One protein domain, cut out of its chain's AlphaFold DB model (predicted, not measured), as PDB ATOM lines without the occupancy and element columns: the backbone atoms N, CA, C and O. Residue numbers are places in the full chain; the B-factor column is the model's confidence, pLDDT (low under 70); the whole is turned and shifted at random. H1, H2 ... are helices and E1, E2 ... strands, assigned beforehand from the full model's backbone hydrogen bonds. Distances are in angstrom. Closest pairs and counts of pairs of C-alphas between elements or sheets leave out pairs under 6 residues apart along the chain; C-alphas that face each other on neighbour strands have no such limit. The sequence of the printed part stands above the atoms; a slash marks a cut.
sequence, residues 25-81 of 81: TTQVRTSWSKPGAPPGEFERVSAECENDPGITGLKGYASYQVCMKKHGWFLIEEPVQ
ATOM      1  N   THR A  25     114.019 208.531 223.050       66.06
ATOM      2  CA  THR A  25     115.144 208.999 222.240       66.06
ATOM      3  C   THR A  25     114.752 208.770 220.790       66.06
ATOM      4  O   THR A  25     114.638 207.618 220.371       66.06
ATOM      5  N   THR A  26     114.501 209.845 220.043       69.56
ATOM      6  CA  THR A  26     114.252 209.763 218.602       69.56
ATOM      7  C   THR A  26     115.443 209.067 217.962       69.56
ATOM      8  O   THR A  26     116.551 209.606 217.950       69.56
ATOM      9  N   GLN A  27     115.243 207.841 217.483       81.88
ATOM     10  CA  GLN A  27     116.279 207.147 216.735       81.88
ATOM     11  C   GLN A  27     116.439 207.869 215.399       81.88
ATOM     12  O   GLN A  27     115.451 208.200 214.750       81.88
ATOM     13  N   VAL A  28     117.675 208.152 215.004       86.69
ATOM     14  CA  VAL A  28     117.978 208.802 213.728       86.69
ATOM     15  C   VAL A  28     118.622 207.768 212.823       86.69
ATOM     16  O   VAL A  28     119.633 207.159 213.182       86.69
ATOM     17  N   ARG A  29     118.035 207.562 211.647       87.88
ATOM     18  CA  ARG A  29     118.637 206.763 210.588       87.88
ATOM     19  C   ARG A  29     119.500 207.673 209.730       87.88
ATOM     20  O   ARG A  29     119.009 208.631 209.140       87.88
ATOM     21  N   THR A  30     120.779 207.340 209.643       90.06
ATOM     22  CA  THR A  30     121.734 207.996 208.753       90.06
ATOM     23  C   THR A  30     121.835 207.208 207.448       90.06
ATOM     24  O   THR A  30     121.906 205.976 207.445       90.06
ATOM     25  N   SER A  31     121.809 207.901 206.315       93.00
ATOM     26  CA  SER A  31     122.005 207.292 204.996       93.00
ATOM     27  C   SER A  31     122.683 208.266 204.041       93.00
ATOM     28  O   SER A  31     122.670 209.473 204.264       93.00
ATOM     29  N   TRP A  32     123.302 207.755 202.981       95.38
ATOM     30  CA  TRP A  32     123.904 208.582 201.940       95.38
ATOM     31  C   TRP A  32     122.993 208.642 200.723       95.38
ATOM     32  O   TRP A  32     122.469 207.620 200.284       95.38
ATOM     33  N   SER A  33     122.833 209.834 200.156       94.69
ATOM     34  CA  SER A  33     122.023 210.042 198.959       94.69
ATOM     35  C   SER A  33     122.698 210.983 197.967       94.69
ATOM     36  O   SER A  33     123.353 211.956 198.347       94.69
ATOM     37  N   LYS A  34     122.520 210.684 196.679       96.06
ATOM     38  CA  LYS A  34     122.927 211.510 195.543       96.06
ATOM     39  C   LYS A  34     121.853 211.402 194.452       96.06
ATOM     40  O   LYS A  34     121.652 210.313 193.910       96.06
ATOM     41  N   PRO A  35     121.144 212.495 194.117       93.12
ATOM     42  CA  PRO A  35     120.114 212.466 193.082       93.12
ATOM     43  C   PRO A  35     120.672 212.007 191.729       93.12
ATOM     44  O   PRO A  35     121.663 212.550 191.248       93.12
ATOM     45  N   GLY A  36     120.022 211.016 191.113       94.56
ATOM     46  CA  GLY A  36     120.400 210.509 189.791       94.56
ATOM     47  C   GLY A  36     121.668 209.649 189.751       94.56
ATOM     48  O   GLY A  36     122.170 209.396 188.658       94.56
ATOM     49  N   ALA A  37     122.189 209.201 190.900       94.19
ATOM     50  CA  ALA A  37     123.340 208.302 190.937       94.19
ATOM     51  C   ALA A  37     123.030 206.964 190.229       94.19
ATOM     52  O   ALA A  37     122.027 206.321 190.567       94.19
ATOM     53  N   PRO A  38     123.845 206.514 189.254       94.75
ATOM     54  CA  PRO A  38     123.704 205.189 188.671       94.75
ATOM     55  C   PRO A  38     123.920 204.067 189.702       94.75
ATOM     56  O   PRO A  38     124.643 204.250 190.689       94.75
ATOM     57  N   PRO A  39     123.346 202.872 189.459       93.69
ATOM     58  CA  PRO A  39     123.588 201.698 190.293       93.69
ATOM     59  C   PRO A  39     125.087 201.401 190.426       93.69
ATOM     60  O   PRO A  39     125.818 201.457 189.436       93.69
ATOM     61  N   GLY A  40     125.550 201.075 191.635       93.25
ATOM     62  CA  GLY A  40     126.957 200.754 191.894       93.25
ATOM     63  C   GLY A  40     127.873 201.966 192.106       93.25
ATOM     64  O   GLY A  40     129.036 201.793 192.477       93.25
ATOM     65  N   GLU A  41     127.404 203.201 191.864       96.50
ATOM     66  CA  GLU A  41     128.238 204.389 192.087       96.50
ATOM     67  C   GLU A  41     128.564 204.572 193.571       96.50
ATOM     68  O   GLU A  41     129.693 204.936 193.901       96.50
ATOM     69  N   PHE A  42     127.599 204.298 194.454       96.56
ATOM     70  CA  PHE A  42     127.782 204.427 195.896       96.56
ATOM     71  C   PHE A  42     128.921 203.538 196.390       96.56
ATOM     72  O   PHE A  42     129.841 204.026 197.036       96.56
ATOM     73  N   GLU A  43     128.897 202.253 196.041       96.81
ATOM     74  CA  GLU A  43     129.887 201.268 196.468       96.81
ATOM     75  C   GLU A  43     131.282 201.633 195.958       96.81
ATOM     76  O   GLU A  43     132.255 201.584 196.712       96.81
ATOM     77  N   ARG A  44     131.376 202.065 194.694       96.81
ATOM     78  CA  ARG A  44     132.640 202.503 194.096       96.81
ATOM     79  C   ARG A  44     133.216 203.718 194.825       96.81
ATOM     80  O   ARG A  44     134.394 203.709 195.170       96.81
ATOM     81  N   VAL A  45     132.401 204.750 195.047       96.88
ATOM     82  CA  VAL A  45     132.837 205.985 195.718       96.88
ATOM     83  C   VAL A  45     133.125 205.736 197.199       96.88
ATOM     84  O   VAL A  45     134.102 206.264 197.714       96.88
ATOM     85  N   SER A  46     132.343 204.897 197.883       96.19
ATOM     86  CA  SER A  46     132.600 204.536 199.281       96.19
ATOM     87  C   SER A  46     133.954 203.848 199.427       96.19
ATOM     88  O   SER A  46     134.753 204.262 200.261       96.19
ATOM     89  N   ALA A  47     134.252 202.861 198.575       95.75
ATOM     90  CA  ALA A  47     135.542 202.175 198.588       95.75
ATOM     91  C   ALA A  47     136.711 203.127 198.270       95.75
ATOM     92  O   ALA A  47     137.779 203.023 198.873       95.75
ATOM     93  N   GLU A  48     136.512 204.073 197.347       95.19
ATOM     94  CA  GLU A  48     137.479 205.137 197.055       95.19
ATOM     95  C   GLU A  48     137.722 206.015 198.298       95.19
ATOM     96  O   GLU A  48     138.867 206.211 198.703       95.19
ATOM     97  N   CYS A  49     136.656 206.457 198.968       95.12
ATOM     98  CA  CYS A  49     136.720 207.325 200.143       95.12
ATOM     99  C   CYS A  49     137.209 206.638 201.427       95.12
ATOM    100  O   CYS A  49     137.725 207.313 202.317       95.12
ATOM    101  N   GLU A  50     137.063 205.319 201.552       94.00
ATOM    102  CA  GLU A  50     137.640 204.532 202.653       94.00
ATOM    103  C   GLU A  50     139.167 204.455 202.567       94.00
ATOM    104  O   GLU A  50     139.843 204.398 203.594       94.00
ATOM    105  N   ASN A  51     139.705 204.484 201.344       88.62
ATOM    106  CA  ASN A  51     141.140 204.449 201.073       88.62
ATOM    107  C   ASN A  51     141.739 205.844 200.825       88.62
ATOM    108  O   ASN A  51     142.948 205.953 200.601       88.62
ATOM    109  N   ASP A  52     140.927 206.907 200.861       85.38
ATOM    110  CA  ASP A  52     141.402 208.280 200.705       85.38
ATOM    111  C   ASP A  52     142.385 208.605 201.850       85.38
ATOM    112  O   ASP A  52     142.001 208.527 203.025       85.38
ATOM    113  N   PRO A  53     143.645 209.002 201.557       80.81
ATOM    114  CA  PRO A  53     144.587 209.466 202.581       80.81
ATOM    115  C   PRO A  53     144.051 210.666 203.378       80.81
ATOM    116  O   PRO A  53     144.590 210.998 204.440       80.81
ATOM    117  N   GLY A  54     142.973 211.286 202.896       78.62
ATOM    118  CA  GLY A  54     142.216 212.299 203.595       78.62
ATOM    119  C   GLY A  54     142.873 213.667 203.490       78.62
ATOM    120  O   GLY A  54     143.814 213.909 202.737       78.62
ATOM    121  N   ILE A  55     142.340 214.606 204.264       78.12
ATOM    122  CA  ILE A  55     142.873 215.963 204.358       78.12
ATOM    123  C   ILE A  55     143.719 216.046 205.622       78.12
ATOM    124  O   ILE A  55     143.308 215.563 206.675       78.12
ATOM    125  N   THR A  56     144.881 216.696 205.545       81.31
ATOM    126  CA  THR A  56     145.745 216.942 206.706       81.31
ATOM    127  C   THR A  56     144.942 217.514 207.878       81.31
ATOM    128  O   THR A  56     144.320 218.565 207.759       81.31
ATOM    129  N   GLY A  57     144.961 216.813 209.016       79.50
ATOM    130  CA  GLY A  57     144.221 217.193 210.226       79.50
ATOM    131  C   GLY A  57     142.841 216.542 210.381       79.50
ATOM    132  O   GLY A  57     142.263 216.636 211.460       79.50
ATOM    133  N   LEU A  58     142.340 215.826 209.370       83.81
ATOM    134  CA  LEU A  58     141.114 215.024 209.436       83.81
ATOM    135  C   LEU A  58     141.444 213.551 209.184       83.81
ATOM    136  O   LEU A  58     142.184 213.220 208.261       83.81
ATOM    137  N   LYS A  59     140.903 212.654 210.011       85.44
ATOM    138  CA  LYS A  59     141.108 211.205 209.889       85.44
ATOM    139  C   LYS A  59     139.802 210.443 210.089       85.44
ATOM    140  O   LYS A  59     138.885 210.930 210.753       85.44
ATOM    141  N   GLY A  60     139.759 209.224 209.559       87.81
ATOM    142  CA  GLY A  60     138.656 208.286 209.756       87.81
ATOM    143  C   GLY A  60     137.347 208.787 209.151       87.81
ATOM    144  O   GLY A  60     137.303 209.256 208.018       87.81
ATOM    145  N   TYR A  61     136.260 208.705 209.916       91.44
ATOM    146  CA  TYR A  61     134.928 209.018 209.397       91.44
ATOM    147  C   TYR A  61     134.784 210.473 208.914       91.44
ATOM    148  O   TYR A  61     134.083 210.734 207.941       91.44
ATOM    149  N   ALA A  62     135.495 211.422 209.527       91.25
ATOM    150  CA  ALA A  62     135.446 212.820 209.101       91.25
ATOM    151  C   ALA A  62     136.080 213.035 207.714       91.25
ATOM    152  O   ALA A  62     135.527 213.772 206.899       91.25
ATOM    153  N   SER A  63     137.210 212.378 207.412       93.50
ATOM    154  CA  SER A  63     137.806 212.443 206.069       93.50
ATOM    155  C   SER A  63     136.924 211.738 205.039       93.50
ATOM    156  O   SER A  63     136.701 212.293 203.963       93.50
ATOM    157  N   TYR A  64     136.329 210.600 205.407       94.69
ATOM    158  CA  TYR A  64     135.353 209.891 204.576       94.69
ATOM    159  C   TYR A  64     134.156 210.782 204.208       94.69
ATOM    160  O   TYR A  64     133.827 210.915 203.032       94.69
ATOM    161  N   GLN A  65     133.545 211.473 205.178       94.56
ATOM    162  CA  GLN A  65     132.421 212.380 204.913       94.56
ATOM    163  C   GLN A  65     132.784 213.508 203.943       94.56
ATOM    164  O   GLN A  65     131.991 213.862 203.067       94.56
ATOM    165  N   VAL A  66     133.981 214.080 204.089       94.19
ATOM    166  CA  VAL A  66     134.456 215.129 203.182       94.19
ATOM    167  C   VAL A  66     134.674 214.574 201.777       94.19
ATOM    168  O   VAL A  66     134.280 215.230 200.812       94.19
ATOM    169  N   CYS A  67     135.255 213.380 201.651       95.38
ATOM    170  CA  CYS A  67     135.407 212.704 200.366       95.38
ATOM    171  C   CYS A  67     134.042 212.448 199.706       95.38
ATOM    172  O   CYS A  67     133.801 212.932 198.600       95.38
ATOM    173  N   MET A  68     133.094 211.828 200.417       96.94
ATOM    174  CA  MET A  68     131.731 211.585 199.922       96.94
ATOM    175  C   MET A  68     131.064 212.878 199.429       96.94
ATOM    176  O   MET A  68     130.516 212.928 198.323       96.94
ATOM    177  N   LYS A  69     131.202 213.969 200.194       95.06
ATOM    178  CA  LYS A  69     130.680 215.289 199.822       95.06
ATOM    179  C   LYS A  69     131.315 215.851 198.546       95.06
ATOM    180  O   LYS A  69     130.607 216.457 197.744       95.06
ATOM    181  N   LYS A  70     132.615 215.633 198.310       94.50
ATOM    182  CA  LYS A  70     133.282 216.018 197.048       94.50
ATOM    183  C   LYS A  70     132.722 215.259 195.842       94.50
ATOM    184  O   LYS A  70     132.632 215.834 194.762       94.50
ATOM    185  N   HIS A  71     132.287 214.013 196.030       95.75
ATOM    186  CA  HIS A  71     131.611 213.221 194.995       95.75
ATOM    187  C   HIS A  71     130.114 213.553 194.834       95.75
ATOM    188  O   HIS A  71     129.421 212.926 194.024       95.75
ATOM    189  N   GLY A  72     129.613 214.552 195.570       96.31
ATOM    190  CA  GLY A  72     128.225 215.004 195.512       96.31
ATOM    191  C   GLY A  72     127.251 214.132 196.303       96.31
ATOM    192  O   GLY A  72     126.050 214.209 196.059       96.31
ATOM    193  N   TRP A  73     127.751 213.300 197.221       97.50
ATOM    194  CA  TRP A  73     126.918 212.555 198.161       97.50
ATOM    195  C   TRP A  73     126.610 213.395 199.399       97.50
ATOM    196  O   TRP A  73     127.478 214.082 199.944       97.50
ATOM    197  N   PHE A  74     125.371 213.304 199.868       95.62
ATOM    198  CA  PHE A  74     124.887 214.006 201.049       95.62
ATOM    199  C   PHE A  74     124.472 213.004 202.115       95.62
ATOM    200  O   PHE A  74     123.810 212.010 201.812       95.62
ATOM    201  N   LEU A  75     124.867 213.275 203.357       94.62
ATOM    202  CA  LEU A  75     124.389 212.528 204.508       94.62
ATOM    203  C   LEU A  75     122.980 213.021 204.839       94.62
ATOM    204  O   LEU A  75     122.770 214.214 205.058       94.62
ATOM    205  N   ILE A  76     122.031 212.098 204.841       93.69
ATOM    206  CA  ILE A  76     120.632 212.313 205.171       93.69
ATOM    207  C   ILE A  76     120.379 211.698 206.543       93.69
ATOM    208  O   ILE A  76     120.754 210.552 206.796       93.69
ATOM    209  N   GLU A  77     119.746 212.472 207.415       91.94
ATOM    210  CA  GLU A  77     119.392 212.081 208.774       91.94
ATOM    211  C   GLU A  77     117.875 212.157 208.918       91.94
ATOM    212  O   GLU A  77     117.290 213.239 208.865       91.94
ATOM    213  N   GLU A  78     117.232 211.002 209.063       87.69
ATOM    214  CA  GLU A  78     115.775 210.898 209.155       87.69
ATOM    215  C   GLU A  78     115.366 210.330 210.517       87.69
ATOM    216  O   GLU A  78     115.962 209.349 210.977       87.69
ATOM    217  N   PRO A  79     114.351 210.908 211.185       83.62
ATOM    218  CA  PRO A  79     113.813 210.335 212.407       83.62
ATOM    219  C   PRO A  79     113.103 209.015 212.088       83.62
ATOM    220  O   PRO A  79     112.245 208.948 211.208       83.62
ATOM    221  N   VAL A  80     113.446 207.966 212.827       77.81
ATOM    222  CA  VAL A  80     112.737 206.687 212.815       77.81
ATOM    223  C   VAL A  80     111.513 206.847 213.716       77.81
ATOM    224  O   VAL A  80     111.661 207.084 214.917       77.81
ATOM    225  N   GLN A  81     110.326 206.801 213.110       66.31
ATOM    226  CA  GLN A  81     109.032 206.831 213.801       66.31
ATOM    227  C   GLN A  81     108.612 205.434 214.250       66.31
ATOM    228  O   GLN A  81     108.885 204.472 213.495       66.31
TER     229      GLN A  81
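This is residues 25 to 81 of the 81 residues of an uncharacterized protein of Nitrospira sp. SB0675_bin_23 (UniProt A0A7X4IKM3). A narrow ribbon of two antiparallel strands, E1 and E2, makes one end of this domain, and a pair of helices, H1 and H2, makes the other; the first and last printed residues lie together at the ribbon's far end. H1 and H2 form a helical hairpin at a steep tilt, and H2 comes near the ribbon with its residues 65 to 69. The outline is flat, with spans of 37 by 30 by 14 A, and the whole is only just loose, close to compact, with a radius of gyration of the C-alphas of 12.7 A. The printed part has 57 residues with two named helices and two named strands, in the order E1, H1, H2, E2; the sheet's order is E1 - E2, antiparallel. The class is mixed, helices and strands, with 20 residues in helices and 14 in strands.

Begin with the sheet, where E1, residues 27 to 33, and E2, residues 74 to 80, are antiparallel neighbours with 151 degrees between their N-to-C directions. At one end of the pair, look at C-alphas 27 and 80, which face each other at 5.3 A; at the other end, C-alphas 33 and 74 face each other, also at 5.3 A. Between these ends, C-alphas 30 and 77 face each other at 4.7 A. Among the backbone pairs within hydrogen-bond range, find N 29 and O 78 at 2.8 A, and N 33 and O 74 at 2.9 A. Go outward from the sheet to H2, residues 61 to 70, whose centre is 16.0 A from that of E2. Their closest C-alphas are those of Met 68 and Phe 74, 7.3 A apart, the 1 pair within 8 A. Within 10 A, H2 has 6 pairs of C-alphas with E2 and 4 with E1, made by its residues 65 to 69. E1 and H2 are apart. Farther along, look for H1, residues 41 to 50, which touches H2 with 7 pairs of C-alphas within 8 A. The closest C-alphas of the two helices are those of Cys 49 and Tyr 64, 5.3 A apart. Their lines stand at a steep tilt of 45 degrees, and they run opposite ways as a helical hairpin, centre to centre 10.6 A. H1 and E2 are apart. In H1 and H2 every O i to N i+4 pair is within hydrogen-bond range.

Find C-alpha 27 at (116.279, 207.147, 216.735); from there E1 runs 18.9 A to C-alpha 33, the residue Ser 33. E2 starts at Phe 74 and runs 18.4 A to Val 80, whose C-alpha is at (112.737, 206.687, 212.815). For H1, go to Glu 41, with its C-alpha at (128.238, 204.389, 192.087); the helix ends 14.1 A away at Glu 50. H2 goes from Tyr 61 to Lys 70, 14.3 A from first to last C-alpha.

Look for the two C-alphas farthest apart at Thr 56 and Gln 81, 38.7 A from each other. The C-alphas of Thr 25 and Gln 81, the first and last printed residues, are 10.6 A apart, and Gln 81 is the chain's last residue. The printed part runs from 25 to 81 and has no cut. The link from H2 to E2, 3 residues, is tight; those from E1 to H1, 7 residues, and from H1 to H2, 10 residues, are short. In the B-factor column of this predicted model, the mean pLDDT of the printed part is 90.1, and the residues under 70 are 25, 26 and 81.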